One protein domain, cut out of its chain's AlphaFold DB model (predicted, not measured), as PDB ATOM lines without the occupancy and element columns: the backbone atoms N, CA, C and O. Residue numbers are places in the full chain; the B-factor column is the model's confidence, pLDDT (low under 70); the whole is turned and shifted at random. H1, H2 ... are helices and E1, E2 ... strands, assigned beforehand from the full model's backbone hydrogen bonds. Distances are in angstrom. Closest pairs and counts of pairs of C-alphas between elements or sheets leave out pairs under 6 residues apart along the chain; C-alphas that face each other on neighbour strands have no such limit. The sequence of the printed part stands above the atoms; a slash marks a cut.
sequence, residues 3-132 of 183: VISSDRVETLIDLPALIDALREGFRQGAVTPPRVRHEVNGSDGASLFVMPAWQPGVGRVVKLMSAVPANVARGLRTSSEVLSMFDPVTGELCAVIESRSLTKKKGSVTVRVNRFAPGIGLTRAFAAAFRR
ATOM      1  N   VAL A   3      70.995  61.302  99.232       87.44
ATOM      2  CA  VAL A   3      70.441  62.635  99.515       87.44
ATOM      3  C   VAL A   3      70.489  62.883 101.023       87.44
ATOM      4  O   VAL A   3      70.024  62.052 101.806       87.44
ATOM      5  N   ILE A   4      71.054  64.018 101.436       82.50
ATOM      6  CA  ILE A   4      71.258  64.380 102.844       82.50
ATOM      7  C   ILE A   4      70.498  65.673 103.143       82.50
ATOM      8  O   ILE A   4      70.797  66.719 102.567       82.50
ATOM      9  N   SER A   5      69.515  65.601 104.042       85.31
ATOM     10  CA  SER A   5      68.744  66.763 104.496       85.31
ATOM     11  C   SER A   5      69.542  67.646 105.453       85.31
ATOM     12  O   SER A   5      70.491  67.188 106.093       85.31
ATOM     13  N   SER A   6      69.114  68.898 105.610       82.06
ATOM     14  CA  SER A   6      69.767  69.867 106.496       82.06
ATOM     15  C   SER A   6      69.840  69.380 107.947       82.06
ATOM     16  O   SER A   6      70.863  69.566 108.601       82.06
ATOM     17  N   ASP A   7      68.791  68.726 108.444       83.69
ATOM     18  CA  ASP A   7      68.758  68.212 109.820       83.69
ATOM     19  C   ASP A   7      69.744  67.057 109.997       83.69
ATOM     20  O   ASP A   7      70.473  66.984 110.986       83.69
ATOM     21  N   ARG A   8      69.842  66.186 108.986       76.50
ATOM     22  CA  ARG A   8      70.804  65.088 108.990       76.50
ATOM     23  C   ARG A   8      72.237  65.613 108.918       76.50
ATOM     24  O   ARG A   8      73.098  65.079 109.608       76.50
ATOM     25  N   VAL A   9      72.496  66.687 108.170       76.69
ATOM     26  CA  VAL A   9      73.810  67.354 108.146       76.69
ATOM     27  C   VAL A   9      74.254  67.782 109.548       76.69
ATOM     28  O   VAL A   9      75.398  67.526 109.912       76.69
ATOM     29  N   GLU A  10      73.373  68.374 110.358       73.50
ATOM     30  CA  GLU A  10      73.731  68.803 111.724       73.50
ATOM     31  C   GLU A  10      74.126  67.630 112.625       73.50
ATOM     32  O   GLU A  10      75.025  67.773 113.447       73.50
ATOM     33  N   THR A  11      73.511  66.459 112.441       75.50
ATOM     34  CA  THR A  11      73.865  65.248 113.207       75.50
ATOM     35  C   THR A  11      75.175  64.601 112.761       75.50
ATOM     36  O   THR A  11      75.752  63.802 113.494       75.50
ATOM     37  N   LEU A  12      75.630  64.910 111.546       73.50
ATOM     38  CA  LEU A  12      76.790  64.281 110.920       73.50
ATOM     39  C   LEU A  12      78.044  65.163 110.956       73.50
ATOM     40  O   LEU A  12      79.147  64.665 110.725       73.50
ATOM     41  N   ILE A  13      77.884  66.467 111.201       70.62
ATOM     42  CA  ILE A  13      78.991  67.417 111.245       70.62
ATOM     43  C   ILE A  13      79.727  67.332 112.574       70.62
ATOM     44  O   ILE A  13      79.191  67.634 113.635       70.62
ATOM     45  N   ASP A  14      81.018  67.060 112.462       75.75
ATOM     46  CA  ASP A  14      82.014  67.424 113.457       75.75
ATOM     47  C   ASP A  14      82.566  68.809 113.093       75.75
ATOM     48  O   ASP A  14      83.207  68.996 112.053       75.75
ATOM     49  N   LEU A  15      82.245  69.810 113.913       68.62
ATOM     50  CA  LEU A  15      82.599  71.198 113.628       68.62
ATOM     51  C   LEU A  15      84.119  71.458 113.709       68.62
ATOM     52  O   LEU A  15      84.633  72.077 112.774       68.62
ATOM     53  N   PRO A  16      84.854  71.001 114.743       76.88
ATOM     54  CA  PRO A  16      86.319  71.050 114.753       76.88
ATOM     55  C   PRO A  16      86.963  70.441 113.504       76.88
ATOM     56  O   PRO A  16      87.760  71.103 112.837       76.88
ATOM     57  N   ALA A  17      86.561  69.227 113.125       72.75
ATOM     58  CA  ALA A  17      87.139  68.563 111.961       72.75
ATOM     59  C   ALA A  17      86.824  69.285 110.648       72.75
ATOM     60  O   ALA A  17      87.674  69.378 109.762       72.75
ATOM     61  N   LEU A  18      85.614  69.840 110.530       69.75
ATOM     62  CA  LEU A  18      85.243  70.678 109.397       69.75
ATOM     63  C   LEU A  18      86.135  71.924 109.308       69.75
ATOM     64  O   LEU A  18      86.586  72.271 108.218       69.75
ATOM     65  N   ILE A  19      86.410  72.592 110.432       73.62
ATOM     66  CA  ILE A  19      87.283  73.774 110.471       73.62
ATOM     67  C   ILE A  19      88.700  73.418 110.010       73.62
ATOM     68  O   ILE A  19      89.275  74.142 109.194       73.62
ATOM     69  N   ASP A  20      89.255  72.303 110.482       73.00
ATOM     70  CA  ASP A  20      90.605  71.881 110.103       73.00
ATOM     71  C   ASP A  20      90.689  71.446 108.634       73.00
ATOM     72  O   ASP A  20      91.625  71.829 107.925       73.00
ATOM     73  N   ALA A  21      89.669  70.746 108.128       68.94
ATOM     74  CA  ALA A  21      89.559  70.421 106.709       68.94
ATOM     75  C   ALA A  21      89.477  71.685 105.837       68.94
ATOM     76  O   ALA A  21      90.151  71.781 104.808       68.94
ATOM     77  N   LEU A  22      88.707  72.693 106.268       65.94
ATOM     78  CA  LEU A  22      88.627  73.978 105.574       65.94
ATOM     79  C   LEU A  22      89.985  74.681 105.555       65.94
ATOM     80  O   LEU A  22      90.418  75.108 104.485       65.94
ATOM     81  N   ARG A  23      90.677  74.778 106.698       72.31
ATOM     82  CA  ARG A  23      92.019  75.381 106.786       72.31
ATOM     83  C   ARG A  23      92.991  74.728 105.813       72.31
ATOM     84  O   ARG A  23      93.668  75.429 105.060       72.31
ATOM     85  N   GLU A  24      93.015  73.401 105.780       69.38
ATOM     86  CA  GLU A  24      93.895  72.668 104.879       69.38
ATOM     87  C   GLU A  24      93.505  72.869 103.408       69.38
ATOM     88  O   GLU A  24      94.368  73.141 102.576       69.38
ATOM     89  N   GLY A  25      92.212  72.844 103.073       67.00
ATOM     90  CA  GLY A  25      91.732  73.145 101.719       67.00
ATOM     91  C   GLY A  25      92.029  74.585 101.272       67.00
ATOM     92  O   GLY A  25      92.296  74.842 100.091       67.00
ATOM     93  N   PHE A  26      92.026  75.549 102.199       65.94
ATOM     94  CA  PHE A  26      92.477  76.915 101.928       65.94
ATOM     95  C   PHE A  26      93.970  76.959 101.613       65.94
ATOM     96  O   PHE A  26      94.347  77.566 100.610       65.94
ATOM     97  N   ARG A  27      94.789  76.260 102.404       75.31
ATOM     98  CA  ARG A  27      96.244  76.188 102.230       75.31
ATOM     99  C   ARG A  27      96.656  75.485 100.935       75.31
ATOM    100  O   ARG A  27      97.575  75.941 100.265       75.31
ATOM    101  N   GLN A  28      95.986  74.389 100.578       72.94
ATOM    102  CA  GLN A  28      96.328  73.592  99.394       72.94
ATOM    103  C   GLN A  28      95.885  74.223  98.069       72.94
ATOM    104  O   GLN A  28      96.410  73.866  97.018       72.94
ATOM    105  N   GLY A  29      94.935  75.159  98.101       68.12
ATOM    106  CA  GLY A  29      94.338  75.665  96.869       68.12
ATOM    107  C   GLY A  29      93.168  74.799  96.392       68.12
ATOM    108  O   GLY A  29      93.126  73.595  96.602       68.12
ATOM    109  N   ALA A  30      92.205  75.431  95.734       78.12
ATOM    110  CA  ALA A  30      91.176  74.758  94.954       78.12
ATOM    111  C   ALA A  30      90.861  75.641  93.749       78.12
ATOM    112  O   ALA A  30      90.998  76.866  93.827       78.12
ATOM    113  N   VAL A  31      90.426  75.039  92.649       81.81
ATOM    114  CA  VAL A  31      89.912  75.811  91.523       81.81
ATOM    115  C   VAL A  31      88.467  76.170  91.828       81.81
ATOM    116  O   VAL A  31      87.619  75.297  92.009       81.81
ATOM    117  N   THR A  32      88.199  77.470  91.903       83.00
ATOM    118  CA  THR A  32      86.873  78.032  92.166       83.00
ATOM    119  C   THR A  32      86.590  79.110  91.126       83.00
ATOM    120  O   THR A  32      86.956  80.270  91.341       83.00
ATOM    121  N   PRO A  33      85.997  78.756  89.973       85.44
ATOM    122  CA  PRO A  33      85.592  79.746  88.987       85.44
ATOM    123  C   PRO A  33      84.654  80.799  89.590       85.44
ATOM    124  O   PRO A  33      84.017  80.541  90.621       85.44
ATOM    125  N   PRO A  34      84.528  81.975  88.949       86.81
ATOM    126  CA  PRO A  34      83.561  82.976  89.364       86.81
ATOM    127  C   PRO A  34      82.164  82.370  89.502       86.81
ATOM    128  O   PRO A  34      81.711  81.591  88.664       86.81
ATOM    129  N   ARG A  35      81.479  82.747  90.582       88.81
ATOM    130  CA  ARG A  35      80.070  82.415  90.789       88.81
ATOM    131  C   ARG A  35      79.267  82.942  89.604       88.81
ATOM    132  O   ARG A  35      79.284  84.141  89.343       88.81
ATOM    133  N   VAL A  36      78.503  82.063  88.969       93.88
ATOM    134  CA  VAL A  36      77.527  82.465  87.959       93.88
ATOM    135  C   VAL A  36      76.241  82.859  88.675       93.88
ATOM    136  O   VAL A  36      75.791  82.146  89.576       93.88
ATOM    137  N   ARG A  37      75.671  84.004  88.297       95.38
ATOM    138  CA  ARG A  37      74.383  84.504  88.783       95.38
ATOM    139  C   ARG A  37      73.469  84.733  87.588       95.38
ATOM    140  O   ARG A  37      73.871  85.401  86.641       95.38
ATOM    141  N   HIS A  38      72.245  84.236  87.676       97.31
ATOM    142  CA  HIS A  38      71.170  84.535  86.739       97.31
ATOM    143  C   HIS A  38      70.037  85.214  87.492       97.31
ATOM    144  O   HIS A  38      69.572  84.694  88.505       97.31
ATOM    145  N   GLU A  39      69.608  86.373  87.015       96.44
ATOM    146  CA  GLU A  39      68.389  87.001  87.514       96.44
ATOM    147  C   GLU A  39      67.184  86.253  86.951       96.44
ATOM    148  O   GLU A  39      67.174  85.859  85.784       96.44
ATOM    149  N   VAL A  40      66.193  86.004  87.800       95.00
ATOM    150  CA  VAL A  40      64.930  85.407  87.379       95.00
ATOM    151  C   VAL A  40      63.965  86.551  87.112       95.00
ATOM    152  O   VAL A  40      63.796  87.428  87.957       95.00
ATOM    153  N   ASN A  41      63.336  86.544  85.939       90.62
ATOM    154  CA  ASN A  41      62.341  87.552  85.590       90.62
ATOM    155  C   ASN A  41      61.179  87.497  86.593       90.62
ATOM    156  O   ASN A  41      60.525  86.463  86.730       90.62
ATOM    157  N   GLY A  42      60.922  88.607  87.281       88.56
ATOM    158  CA  GLY A  42      59.890  88.693  88.308       88.56
ATOM    159  C   GLY A  42      60.044  89.932  89.184       88.56
ATOM    160  O   GLY A  42      61.045  90.642  89.119       88.56
ATOM    161  N   SER A  43      59.036  90.199  90.013       88.38
ATOM    162  CA  SER A  43      59.026  91.329  90.953       88.38
ATOM    163  C   SER A  43      59.633  90.998  92.321       88.38
ATOM    164  O   SER A  43      59.776  91.880  93.163       88.38
ATOM    165  N   ASP A  44      59.995  89.738  92.566       90.56
ATOM    166  CA  ASP A  44      60.473  89.245  93.861       90.56
ATOM    167  C   ASP A  44      62.002  89.320  94.037       90.56
ATOM    168  O   ASP A  44      62.533  88.936  95.088       90.56
ATOM    169  N   GLY A  45      62.707  89.840  93.025       92.81
ATOM    170  CA  GLY A  45      64.162  89.992  93.015       92.81
ATOM    171  C   GLY A  45      64.911  88.659  92.992       92.81
ATOM    172  O   GLY A  45      66.050  88.589  93.462       92.81
ATOM    173  N   ALA A  46      64.270  87.588  92.515       96.81
ATOM    174  CA  ALA A  46      64.835  86.252  92.545       96.81
ATOM    175  C   ALA A  46      66.112  86.115  91.694       96.81
ATOM    176  O   ALA A  46      66.306  86.747  90.654       96.81
ATOM    177  N   SER A  47      67.037  85.279  92.156       96.94
ATOM    178  CA  SER A  47      68.286  84.970  91.464       96.94
ATOM    179  C   SER A  47      68.682  83.513  91.664       96.94
ATOM    180  O   SER A  47      68.576  82.977  92.765       96.94
ATOM    181  N   LEU A  48      69.207  82.893  90.613       96.62
ATOM    182  CA  LEU A  48      69.829  81.575  90.654       96.62
ATOM    183  C   LEU A  48      71.349  81.713  90.653       96.62
ATOM    184  O   LEU A  48      71.907  82.578  89.978       96.62
ATOM    185  N   PHE A  49      72.021  80.832  91.384       93.69
ATOM    186  CA  PHE A  49      73.474  80.800  91.471       93.69
ATOM    187  C   PHE A  49      74.031  79.410  91.195       93.69
ATOM    188  O   PHE A  49      73.504  78.410  91.686       93.69
ATOM    189  N   VAL A  50      75.163  79.382  90.491       94.31
ATOM    190  CA  VAL A  50      75.971  78.182  90.254       94.31
ATOM    191  C   VAL A  50      77.397  78.451  90.717       94.31
ATOM    192  O   VAL A  50      78.019  79.447  90.337       94.31
ATOM    193  N   MET A  51      77.916  77.577  91.577       89.62
ATOM    194  CA  MET A  51      79.248  77.711  92.166       89.62
ATOM    195  C   MET A  51      79.998  76.373  92.092       89.62
ATOM    196  O   MET A  51      79.884  75.562  93.018       89.62
ATOM    197  N   PRO A  52      80.737  76.110  91.003       88.38
ATOM    198  CA  PRO A  52      81.594  74.937  90.910       88.38
ATOM    199  C   PRO A  52      82.876  75.122  91.734       88.38
ATOM    200  O   PRO A  52      83.412  76.227  91.841       88.38
ATOM    201  N   ALA A  53      83.385  74.027  92.293       84.19
ATOM    202  CA  ALA A  53      84.702  73.981  92.919       84.19
ATOM    203  C   ALA A  53      85.316  72.587  92.767       84.19
ATOM    204  O   ALA A  53      84.617  71.578  92.887       84.19
ATOM    205  N   TRP A  54      86.622  72.508  92.522       84.81
ATOM    206  CA  TRP A  54      87.323  71.226  92.487       84.81
ATOM    207  C   TRP A  54      88.783  71.342  92.893       84.81
ATOM    208  O   TRP A  54      89.405  72.402  92.809       84.81
ATOM    209  N   GLN A  55      89.338  70.200  93.275       78.19
ATOM    210  CA  GLN A  55      90.762  70.017  93.461       78.19
ATOM    211  C   GLN A  55      91.192  68.680  92.830       78.19
ATOM    212  O   GLN A  55      90.541  67.654  93.067       78.19
ATOM    213  N   PRO A  56      92.251  68.668  91.996       71.81
ATOM    214  CA  PRO A  56      92.738  67.446  91.358       71.81
ATOM    215  C   PRO A  56      93.067  66.346  92.374       71.81
ATOM    216  O   PRO A  56      93.724  66.612  93.377       71.81
ATOM    217  N   GLY A  57      92.598  65.120  92.117       69.25
ATOM    218  CA  GLY A  57      92.835  63.955  92.983       69.25
ATOM    219  C   GLY A  57      92.099  63.979  94.327       69.25
ATOM    220  O   GLY A  57      92.330  63.109  95.158       69.25
ATOM    221  N   VAL A  58      91.230  64.966  94.545       72.56
ATOM    222  CA  VAL A  58      90.603  65.221  95.842       72.56
ATOM    223  C   VAL A  58      89.083  65.187  95.758       72.56
ATOM    224  O   VAL A  58      88.437  64.472  96.517       72.56
ATOM    225  N   GLY A  59      88.491  65.999  94.881       72.88
ATOM    226  CA  GLY A  59      87.042  66.160  94.880       72.88
ATOM    227  C   GLY A  59      86.541  67.236  93.935       72.88
ATOM    228  O   GLY A  59      87.280  68.136  93.529       72.88
ATOM    229  N   ARG A  60      85.260  67.122  93.577       80.19
ATOM    230  CA  ARG A  60      84.554  68.027  92.660       80.19
ATOM    231  C   ARG A  60      83.136  68.238  93.182       80.19
ATOM    232  O   ARG A  60      82.446  67.272  93.503       80.19
ATOM    233  N   VAL A  61      82.705  69.492  93.269       85.94
ATOM    234  CA  VAL A  61      81.347  69.866  93.682       85.94
ATOM    235  C   VAL A  61      80.763  70.968  92.824       85.94
ATOM    236  O   VAL A  61      81.480  71.774  92.230       85.94
ATOM    237  N   VAL A  62      79.437  71.050  92.865       91.06
ATOM    238  CA  VAL A  62      78.676  72.210  92.412       91.06
ATOM    239  C   VAL A  62      77.681  72.595  93.499       91.06
ATOM    240  O   VAL A  62      76.882  71.764  93.924       91.06
ATOM    241  N   LYS A  63      77.707  73.855  93.946       88.38
ATOM    242  CA  LYS A  63      76.627  74.421  94.762       88.38
ATOM    243  C   LYS A  63      75.623  75.142  93.869       88.38
ATOM    244  O   LYS A  63      76.012  76.000  93.075       88.38
ATOM    245  N   LEU A  64      74.353  74.802  94.045       94.44
ATOM    246  CA  LEU A  64      73.207  75.430  93.400       94.44
ATOM    247  C   LEU A  64      72.391  76.161  94.462       94.44
ATOM    248  O   LEU A  64      72.166  75.626  95.546       94.44
ATOM    249  N   MET A  65      71.964  77.383  94.167       93.81
ATOM    250  CA  MET A  65      71.188  78.199  95.101       93.81
ATOM    251  C   MET A  65      70.126  78.997  94.354       93.81
ATOM    252  O   MET A  65      70.418  79.600  93.325       93.81
ATOM    253  N   SER A  66      68.926  79.051  94.920       94.69
ATOM    254  CA  SER A  66      67.924  80.068  94.618       94.69
ATOM    255  C   SER A  66      67.891  81.068  95.765       94.69
ATOM    256  O   SER A  66      67.777  80.668  96.924       94.69
ATOM    257  N   ALA A  67      68.023  82.356  95.456       94.25
ATOM    258  CA  ALA A  67      67.832  83.434  96.411       94.25
ATOM    259  C   ALA A  67      66.630  84.281  96.003       94.25
ATOM    260  O   ALA A  67      66.570  84.759  94.877       94.25
ATOM    261  N   VAL A  68      65.703  84.494  96.931       95.81
ATOM    262  CA  VAL A  68      64.485  85.283  96.746       95.81
ATOM    263  C   VAL A  68      64.389  86.271  97.909       95.81
ATOM    264  O   VAL A  68      63.884  85.915  98.977       95.81
ATOM    265  N   PRO A  69      64.897  87.507  97.765       94.44
ATOM    266  CA  PRO A  69      64.860  88.508  98.830       94.44
ATOM    267  C   PRO A  69      63.443  88.784  99.351       94.44
ATOM    268  O   PRO A  69      63.248  88.899 100.561       94.44
ATOM    269  N   ALA A  70      62.436  88.797  98.472       95.25
ATOM    270  CA  ALA A  70      61.048  89.054  98.858       95.25
ATOM    271  C   ALA A  70      60.433  87.985  99.786       95.25
ATOM    272  O   ALA A  70      59.381  88.222 100.379       95.25
ATOM    273  N   ASN A  71      61.078  86.826  99.977       95.38
ATOM    274  CA  ASN A  71      60.601  85.799 100.908       95.38
ATOM    275  C   ASN A  71      60.542  86.268 102.367       95.38
ATOM    276  O   ASN A  71      59.782  85.686 103.142       95.38
ATOM    277  N   VAL A  72      61.267  87.332 102.733       94.38
ATOM    278  CA  VAL A  72      61.162  87.942 104.070       94.38
ATOM    279  C   VAL A  72      59.714  88.326 104.384       94.38
ATOM    280  O   VAL A  72      59.227  88.010 105.466       94.38
ATOM    281  N   ALA A  73      58.991  88.911 103.421       95.19
ATOM    282  CA  ALA A  73      57.590  89.306 103.592       95.19
ATOM    283  C   ALA A  73      56.640  88.108 103.784       95.19
ATOM    284  O   ALA A  73      55.534  88.266 104.289       95.19
ATOM    285  N   ARG A  74      57.079  86.904 103.399       95.06
ATOM    286  CA  ARG A  74      56.335  85.644 103.537       95.06
ATOM    287  C   ARG A  74      56.727  84.862 104.799       95.06
ATOM    288  O   ARG A  74      56.268  83.740 104.976       95.06
ATOM    289  N   GLY A  75      57.631  85.390 105.632       94.19
ATOM    290  CA  GLY A  75      58.211  84.648 106.759       94.19
ATOM    291  C   GLY A  75      59.090  83.462 106.332       94.19
ATOM    292  O   GLY A  75      59.366  82.569 107.133       94.19
ATOM    293  N   LEU A  76      59.530  83.431 105.070       92.31
ATOM    294  CA  LEU A  76      60.350  82.366 104.497       92.31
ATOM    295  C   LEU A  76      61.827  82.774 104.443       92.31
ATOM    296  O   LEU A  76      62.194  83.948 104.503       92.31
ATOM    297  N   ARG A  77      62.710  81.783 104.285       89.69
ATOM    298  CA  ARG A  77      64.136  82.042 104.049       89.69
ATOM    299  C   ARG A  77      64.348  82.699 102.691       89.69
ATOM    300  O   ARG A  77      63.699  82.345 101.708       89.69
ATOM    301  N   THR A  78      65.325  83.596 102.638       91.69
ATOM    302  CA  THR A  78      65.735  84.267 101.403       91.69
ATOM    303  C   THR A  78      66.595  83.400 100.501       91.69
ATOM    304  O   THR A  78      66.816  83.795  99.366       91.69
ATOM    305  N   SER A  79      67.073  82.240 100.958       90.56
ATOM    306  CA  SER A  79      67.819  81.298 100.126       90.56
ATOM    307  C   SER A  79      67.404  79.849 100.371       90.56
ATOM    308  O   SER A  79      66.990  79.475 101.475       90.56
ATOM    309  N   SER A  80      67.520  79.053  99.313       92.00
ATOM    310  CA  SER A  80      67.442  77.598  99.322       92.00
ATOM    311  C   SER A  80      68.575  77.058  98.459       92.00
ATOM    312  O   SER A  80      68.763  77.515  97.327       92.00
ATOM    313  N   GLU A  81      69.354  76.114  98.985       89.62
ATOM    314  CA  GLU A  81      70.583  75.672  98.337       89.62
ATOM    315  C   GLU A  81      70.907  74.194  98.563       89.62
ATOM    316  O   GLU A  81      70.666  73.625  99.633       89.62
ATOM    317  N   VAL A  82      71.537  73.601  97.553       91.00
ATOM    318  CA  VAL A  82      72.072  72.240  97.588       91.00
ATOM    319  C   VAL A  82      73.520  72.218  97.121       91.00
ATOM    320  O   VAL A  82      73.939  73.018  96.283       91.00
ATOM    321  N   LEU A  83      74.283  71.271  97.653       88.38
ATOM    322  CA  LEU A  83      75.633  70.952  97.221       88.38
ATOM    323  C   LEU A  83      75.647  69.549  96.618       88.38
ATOM    324  O   LEU A  83      75.380  68.570  97.313       88.38
ATOM    325  N   SER A  84      76.004  69.458  95.346       90.44
ATOM    326  CA  SER A  84      76.198  68.193  94.642       90.44
ATOM    327  C   SER A  84      77.669  67.803  94.679       90.44
ATOM    328  O   SER A  84      78.526  68.606  94.306       90.44
ATOM    329  N   MET A  85      77.953  66.579  95.117       86.00
ATOM    330  CA  MET A  85      79.293  66.004  95.224       86.00
ATOM    331  C   MET A  85      79.499  64.898  94.203       86.00
ATOM    332  O   MET A  85      78.673  63.992  94.101       86.00
ATOM    333  N   PHE A  86      80.635  64.935  93.518       84.44
ATOM    334  CA  PHE A  86      80.998  63.971  92.486       84.44
ATOM    335  C   PHE A  86      82.266  63.219  92.865       84.44
ATOM    336  O   PHE A  86      83.171  63.789  93.487       84.44
ATOM    337  N   ASP A  87      82.341  61.962  92.444       81.69
ATOM    338  CA  ASP A  87      83.535  61.150  92.590       81.69
ATOM    339  C   ASP A  87      84.700  61.814  91.825       81.69
ATOM    340  O   ASP A  87      84.536  62.219  90.666       81.69
ATOM    341  N   PRO A  88      85.873  61.993  92.455       76.06
ATOM    342  CA  PRO A  88      86.996  62.681  91.825       76.06
ATOM    343  C   PRO A  88      87.620  61.918  90.652       76.06
ATOM    344  O   PRO A  88      88.315  62.544  89.851       76.06
ATOM    345  N   VAL A  89      87.396  60.605  90.558       80.56
ATOM    346  CA  VAL A  89      87.962  59.713  89.541       80.56
ATOM    347  C   VAL A  89      86.928  59.415  88.458       80.56
ATOM    348  O   VAL A  89      87.194  59.660  87.284       80.56
ATOM    349  N   THR A  90      85.749  58.916  88.837       83.38
ATOM    350  CA  THR A  90      84.710  58.471  87.891       83.38
ATOM    351  C   THR A  90      83.794  59.607  87.445       83.38
ATOM    352  O   THR A  90      83.208  59.542  86.368       83.38
ATOM    353  N   GLY A  91      83.672  60.671  88.247       84.69
ATOM    354  CA  GLY A  91      82.728  61.762  88.003       84.69
ATOM    355  C   GLY A  91      81.275  61.416  88.335       84.69
ATOM    356  O   GLY A  91      80.395  62.242  88.093       84.69
ATOM    357  N   GLU A  92      81.005  60.236  88.896       86.81
ATOM    358  CA  GLU A  92      79.659  59.838  89.299       86.81
ATOM    359  C   GLU A  92      79.130  60.706  90.444       86.81
ATOM    360  O   GLU A  92      79.868  61.119  91.339       86.81
ATOM    361  N   LEU A  93      77.824  60.973  90.444       88.56
ATOM    362  CA  LEU A  93      77.180  61.738  91.506       88.56
ATOM    363  C   LEU A  93      77.102  60.905  92.799       88.56
ATOM    364  O   LEU A  93      76.321  59.955  92.919       88.56
ATOM    365  N   CYS A  94      77.889  61.294  93.799       85.19
ATOM    366  CA  CYS A  94      77.957  60.612  95.086       85.19
ATOM    367  C   CYS A  94      76.829  61.051  96.017       85.19
ATOM    368  O   CYS A  94      76.155  60.201  96.606       85.19
ATOM    369  N   ALA A  95      76.622  62.364  96.155       83.94
ATOM    370  CA  ALA A  95      75.673  62.912  97.117       83.94
ATOM    371  C   ALA A  95      75.079  64.258  96.690       83.94
ATOM    372  O   ALA A  95      75.729  65.045  96.001       83.94
ATOM    373  N   VAL A  96      73.867  64.534  97.170       88.50
ATOM    374  CA  VAL A  96      73.228  65.854  97.140       88.50
ATOM    375  C   VAL A  96      72.891  66.256  98.570       88.50
ATOM    376  O   VAL A  96      72.182  65.538  99.273       88.50
ATOM    377  N   ILE A  97      73.419  67.396  99.010       86.12
ATOM    378  CA  ILE A  97      73.364  67.840 100.405       86.12
ATOM    379  C   ILE A  97      72.599  69.155 100.495       86.12
ATOM    380  O   ILE A  97      73.031  70.170  99.943       86.12
ATOM    381  N   GLU A  98      71.492  69.169 101.230       88.06
ATOM    382  CA  GLU A  98      70.785  70.403 101.558       88.06
ATOM    383  C   GLU A  98      71.667  71.270 102.468       88.06
ATOM    384  O   GLU A  98      72.055  70.880 103.570       88.06
ATOM    385  N   SER A  99      72.017  72.465 101.995       71.50
ATOM    386  CA  SER A  99      73.072  73.283 102.609       71.50
ATOM    387  C   SER A  99      72.541  74.385 103.537       71.50
ATOM    388  O   SER A  99      73.312  75.226 104.003       71.50
ATOM    389  N   ARG A 100      71.246  74.355 103.881       74.75
ATOM    390  CA  ARG A 100      70.581  75.335 104.763       74.75
ATOM    391  C   ARG A 100      71.302  75.502 106.104       74.75
ATOM    392  O   ARG A 100      71.495  76.622 106.581       74.75
ATOM    393  N   SER A 101      71.682  74.394 106.727       63.69
ATOM    394  CA  SER A 101      72.407  74.363 107.999       63.69
ATOM    395  C   SER A 101      73.840  74.885 107.895       63.69
ATOM    396  O   SER A 101      74.321  75.580 108.789       63.69
ATOM    397  N   LEU A 102      74.493  74.647 106.755       61.81
ATOM    398  CA  LEU A 102      75.860  75.093 106.485       61.81
ATOM    399  C   LEU A 102      75.951  76.619 106.339       61.81
ATOM    400  O   LEU A 102      76.912  77.234 106.795       61.81
ATOM    401  N   THR A 103      74.935  77.250 105.745       56.16
ATOM    402  CA  THR A 103      74.906  78.704 105.509       56.16
ATOM    403  C   THR A 103      74.658  79.512 106.791       56.16
ATOM    404  O   THR A 103      75.190  80.616 106.941       56.16
ATOM    405  N   LYS A 104      73.905  78.968 107.760       56.22
ATOM    406  CA  LYS A 104      73.616  79.637 109.047       56.22
ATOM    407  C   LYS A 104      74.860  79.899 109.896       56.22
ATOM    408  O   LYS A 104      74.882  80.879 110.631       56.22
ATOM    409  N   LYS A 105      75.896  79.064 109.779       53.84
ATOM    410  CA  LYS A 105      77.119  79.159 110.594       53.84
ATOM    411  C   LYS A 105      78.114  80.241 110.115       53.84
ATOM    412  O   LYS A 105      79.218  80.283 110.628       53.84
ATOM    413  N   LYS A 106      77.685  81.135 109.201       41.56
ATOM    414  CA  LYS A 106      78.381  82.284 108.572       41.56
ATOM    415  C   LYS A 106      79.827  82.051 108.116       41.56
ATOM    416  O   LYS A 106      80.739  81.760 108.872       41.56
ATOM    417  N   GLY A 107      80.018  82.385 106.843       35.66
ATOM    418  CA  GLY A 107      81.278  82.325 106.121       35.66
ATOM    419  C   GLY A 107      81.153  81.219 105.100       35.66
ATOM    420  O   GLY A 107      81.546  80.104 105.397       35.66
ATOM    421  N   SER A 108      80.488  81.527 103.975       34.22
ATOM    422  CA  SER A 108      80.231  80.644 102.835       34.22
ATOM    423  C   SER A 108      80.980  79.324 102.964       34.22
ATOM    424  O   SER A 108      82.146  79.236 102.581       34.22
ATOM    425  N   VAL A 109      80.294  78.280 103.430       37.84
ATOM    426  CA  VAL A 109      80.661  76.906 103.089       37.84
ATOM    427  C   VAL A 109      80.352  76.759 101.586       37.84
ATOM    428  O   VAL A 109      79.487  76.029 101.123       37.84
ATOM    429  N   THR A 110      81.001  77.594 100.770       35.88
ATOM    430  CA  THR A 110      81.591  77.169  99.519       35.88
ATOM    431  C   THR A 110      82.557  76.106  99.974       35.88
ATOM    432  O   THR A 110      83.639  76.403 100.467       35.88
ATOM    433  N   VAL A 111      82.085  74.872  99.941       32.34
ATOM    434  CA  VAL A 111      82.905  73.707 100.171       32.34
ATOM    435  C   VAL A 111      84.151  73.858  99.300       32.34
ATOM    436  O   VAL A 111      84.086  73.720  98.081       32.34
ATOM    437  N   ARG A 112      85.292  74.193  99.912       34.94
ATOM    438  CA  ARG A 112      86.584  73.768  99.383       34.94
ATOM    439  C   ARG A 112      86.627  72.300  99.740       34.94
ATOM    440  O   ARG A 112      86.919  71.938 100.873       34.94
ATOM    441  N   VAL A 113      86.150  71.493  98.797       37.28
ATOM    442  CA  VAL A 113      86.117  70.038  98.897       37.28
ATOM    443  C   VAL A 113      87.557  69.618  98.967       37.28
ATOM    444  O   VAL A 113      88.216  69.510  97.937       37.28
ATOM    445  N   ASN A 114      88.067  69.436 100.173       27.22
ATOM    446  CA  ASN A 114      89.272  68.677 100.316       27.22
ATOM    447  C   ASN A 114      89.286  67.901 101.614       27.22
ATOM    448  O   ASN A 114      89.081  68.447 102.693       27.22
ATOM    449  N   ARG A 115      89.575  66.614 101.427       35.84
ATOM    450  CA  ARG A 115      89.841  65.593 102.424       35.84
ATOM    451  C   ARG A 115      88.611  64.979 103.086       35.84
ATOM    452  O   ARG A 115      88.497  64.920 104.303       35.84
ATOM    453  N   PHE A 116      87.761  64.358 102.269       35.47
ATOM    454  CA  PHE A 116      87.126  63.115 102.713       35.47
ATOM    455  C   PHE A 116      88.178  61.995 102.695       35.47
ATOM    456  O   PHE A 116      88.364  61.336 101.681       35.47
ATOM    457  N   ALA A 117      88.901  61.828 103.806       27.22
ATOM    458  CA  ALA A 117      89.623  60.610 104.198       27.22
ATOM    459  C   ALA A 117      90.126  60.751 105.650       27.22
ATOM    460  O   ALA A 117      90.606  61.826 106.005       27.22
ATOM    461  N   PRO A 118      90.220  59.658 106.422       32.88
ATOM    462  CA  PRO A 118      89.166  58.812 106.975       32.88
ATOM    463  C   PRO A 118      88.891  59.170 108.456       32.88
ATOM    464  O   PRO A 118      89.805  59.552 109.179       32.88
ATOM    465  N   GLY A 119      87.660  58.972 108.940       30.02
ATOM    466  CA  GLY A 119      87.444  58.803 110.388       30.02
ATOM    467  C   GLY A 119      86.347  59.613 111.069       30.02
ATOM    468  O   GLY A 119      86.232  59.494 112.282       30.02
ATOM    469  N   ILE A 120      85.523  60.394 110.363       32.28
ATOM    470  CA  ILE A 120      84.487  61.198 111.033       32.28
ATOM    471  C   ILE A 120      83.138  61.109 110.311       32.28
ATOM    472  O   ILE A 120      82.990  61.538 109.168       32.28
ATOM    473  N   GLY A 121      82.160  60.530 111.014       30.25
ATOM    474  CA  GLY A 121      80.741  60.916 111.024       30.25
ATOM    475  C   GLY A 121      79.861  60.691 109.791       30.25
ATOM    476  O   GLY A 121      78.705  60.336 109.964       30.25
ATOM    477  N   LEU A 122      80.363  60.830 108.560       34.75
ATOM    478  CA  LEU A 122      79.622  60.669 107.286       34.75
ATOM    479  C   LEU A 122      79.845  59.293 106.628       34.75
ATOM    480  O   LEU A 122      79.558  59.066 105.451       34.75
ATOM    481  N   THR A 123      80.369  58.350 107.409       32.16
ATOM    482  CA  THR A 123      81.017  57.123 106.943       32.16
ATOM    483  C   THR A 123      80.090  56.180 106.179       32.16
ATOM    484  O   THR A 123      80.566  55.448 105.321       32.16
ATOM    485  N   ARG A 124      78.770  56.164 106.411       27.36
ATOM    486  CA  ARG A 124      77.902  55.162 105.753       27.36
ATOM    487  C   ARG A 124      77.567  55.492 104.303       27.36
ATOM    488  O   ARG A 124      77.419  54.561 103.526       27.36
ATOM    489  N   ALA A 125      77.515  56.759 103.917       33.09
ATOM    490  CA  ALA A 125      77.167  57.160 102.556       33.09
ATOM    491  C   ALA A 125      78.317  56.947 101.573       33.09
ATOM    492  O   ALA A 125      78.179  56.246 100.569       33.09
ATOM    493  N   PHE A 126      79.486  57.477 101.946       31.78
ATOM    494  CA  PHE A 126      80.732  57.283 101.220       31.78
ATOM    495  C   PHE A 126      81.132  55.803 101.222       31.78
ATOM    496  O   PHE A 126      81.402  55.254 100.161       31.78
ATOM    497  N   ALA A 127      81.071  55.100 102.364       29.12
ATOM    498  CA  ALA A 127      81.450  53.686 102.405       29.12
ATOM    499  C   ALA A 127      80.400  52.725 101.816       29.12
ATOM    500  O   ALA A 127      80.752  51.581 101.542       29.12
ATOM    501  N   ALA A 128      79.130  53.113 101.639       28.48
ATOM    502  CA  ALA A 128      78.142  52.289 100.926       28.48
ATOM    503  C   ALA A 128      78.245  52.454  99.403       28.48
ATOM    504  O   ALA A 128      78.077  51.471  98.686       28.48
ATOM    505  N   ALA A 129      78.562  53.660  98.918       29.30
ATOM    506  CA  ALA A 129      78.849  53.897  97.503       29.30
ATOM    507  C   ALA A 129      80.202  53.284  97.092       29.30
ATOM    508  O   ALA A 129      80.279  52.578  96.093       29.30
ATOM    509  N   PHE A 130      81.236  53.450  97.924       26.84
ATOM    510  CA  PHE A 130      82.586  52.937  97.670       26.84
ATOM    511  C   PHE A 130      82.682  51.401  97.750       26.84
ATOM    512  O   PHE A 130      83.412  50.791  96.977       26.84
ATOM    513  N   ARG A 131      81.908  50.738  98.630       27.84
ATOM    514  CA  ARG A 131      81.897  49.260  98.731       27.84
ATOM    515  C   ARG A 131      81.128  48.544  97.621       27.84
ATOM    516  O   ARG A 131      81.353  47.356  97.439       27.84
ATOM    517  N   ARG A 132      80.227  49.216  96.893       29.33
ATOM    518  CA  ARG A 132      79.444  48.564  95.822       29.33
ATOM    519  C   ARG A 132      80.198  48.405  94.502       29.33
ATOM    520  O   ARG A 132      79.778  47.581  93.703       29.33
TER     521      ARG A 132
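This is residues 3 to 132 of the 183 residues of an uncharacterized protein of Mesorhizobium sp. B2-4-19 (UniProt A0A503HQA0). One long, twisted sheet of five antiparallel strands makes a wall with one face bare; H1, H2 and H4 lie to its other side, H2 standing off from it, and H5 is by the edge strand E5. The unnamed stretch 105 to 122 runs in part through the space between the sheet and H2; H3 lies beyond one end of E3 and E4, while H1 and H4 gather near E4 and E5. The 130 printed residues hold five named helices and five named strands, in the order H1 H2 E1 E2 E3 H3 E4 E5 H4 H5; the sheet's order is E1 E2 E3 E4 E5 and the class is mixed. The whole is compact, with a radius of gyration of the C-alphas of 15.6 A, yet elongated, 47 by 30 by 30 A.

E1, residues 36 to 39, E2, residues 47 to 55, and E3, residues 59 to 67, form a meander, each strand the antiparallel neighbour of the one before, with hairpins E1 and E2, and E2 and E3. N 38 and O 48 are 2.9 A apart, and N 51 and O 63 are 2.9 A apart. E4, residues 79 to 86, is antiparallel to E3 at 163 degrees, with N 64 and O 82 at 2.9 A. E5, residues 93 to 98, forms a hairpin with E4, with N 83 and O 97 at 2.8 A; E1 and E5 are the edge strands. Residues 3 to 4 pair with residues 96 to 97 of E5, parallel. H1, residues 6 to 12, only grazes the sheet with residues 6 to 9. H4, residues 100 to 104, also only grazes it and touches H1; their closest C-alphas, of Ser 6 and Ser 101, are 5.4 A apart. H5, residues 123 to 132, only grazes the sheet; its closest C-alphas with E5 are those of Ala 129 and Cys 94, 7.2 A. H2, residues 15 to 28, and H3, residues 69 to 74, are not on the sheet, and H2 is apart from H1. Every O i to N i+4 pair is within hydrogen-bond range in H1 and H2, against 5 of 6 in H5, 0 of 2 in H3 and 0 of 1 in H4; O i to N i+3 gives 3 of 3 in H3 and 0 of 2 in H4.

E2 is 27.1 A long, E3 25.9 A, E4 23.1 A, H2 19.9 A, E5 14.7 A and H5 14.1 A. H1 begins at C-alpha 6 (69.767, 69.867, 106.496), and H5 ends at C-alpha 132 (79.444, 48.564, 95.822).

The two farthest C-alphas, of Ser 43 and Arg 131, are 48.5 A apart. The printed part has no cut; the link H4 to H5, 18 residues, is long. Mean pLDDT of the printed part is 72.4; 41 residues are under 70, among them residues 101 to 132.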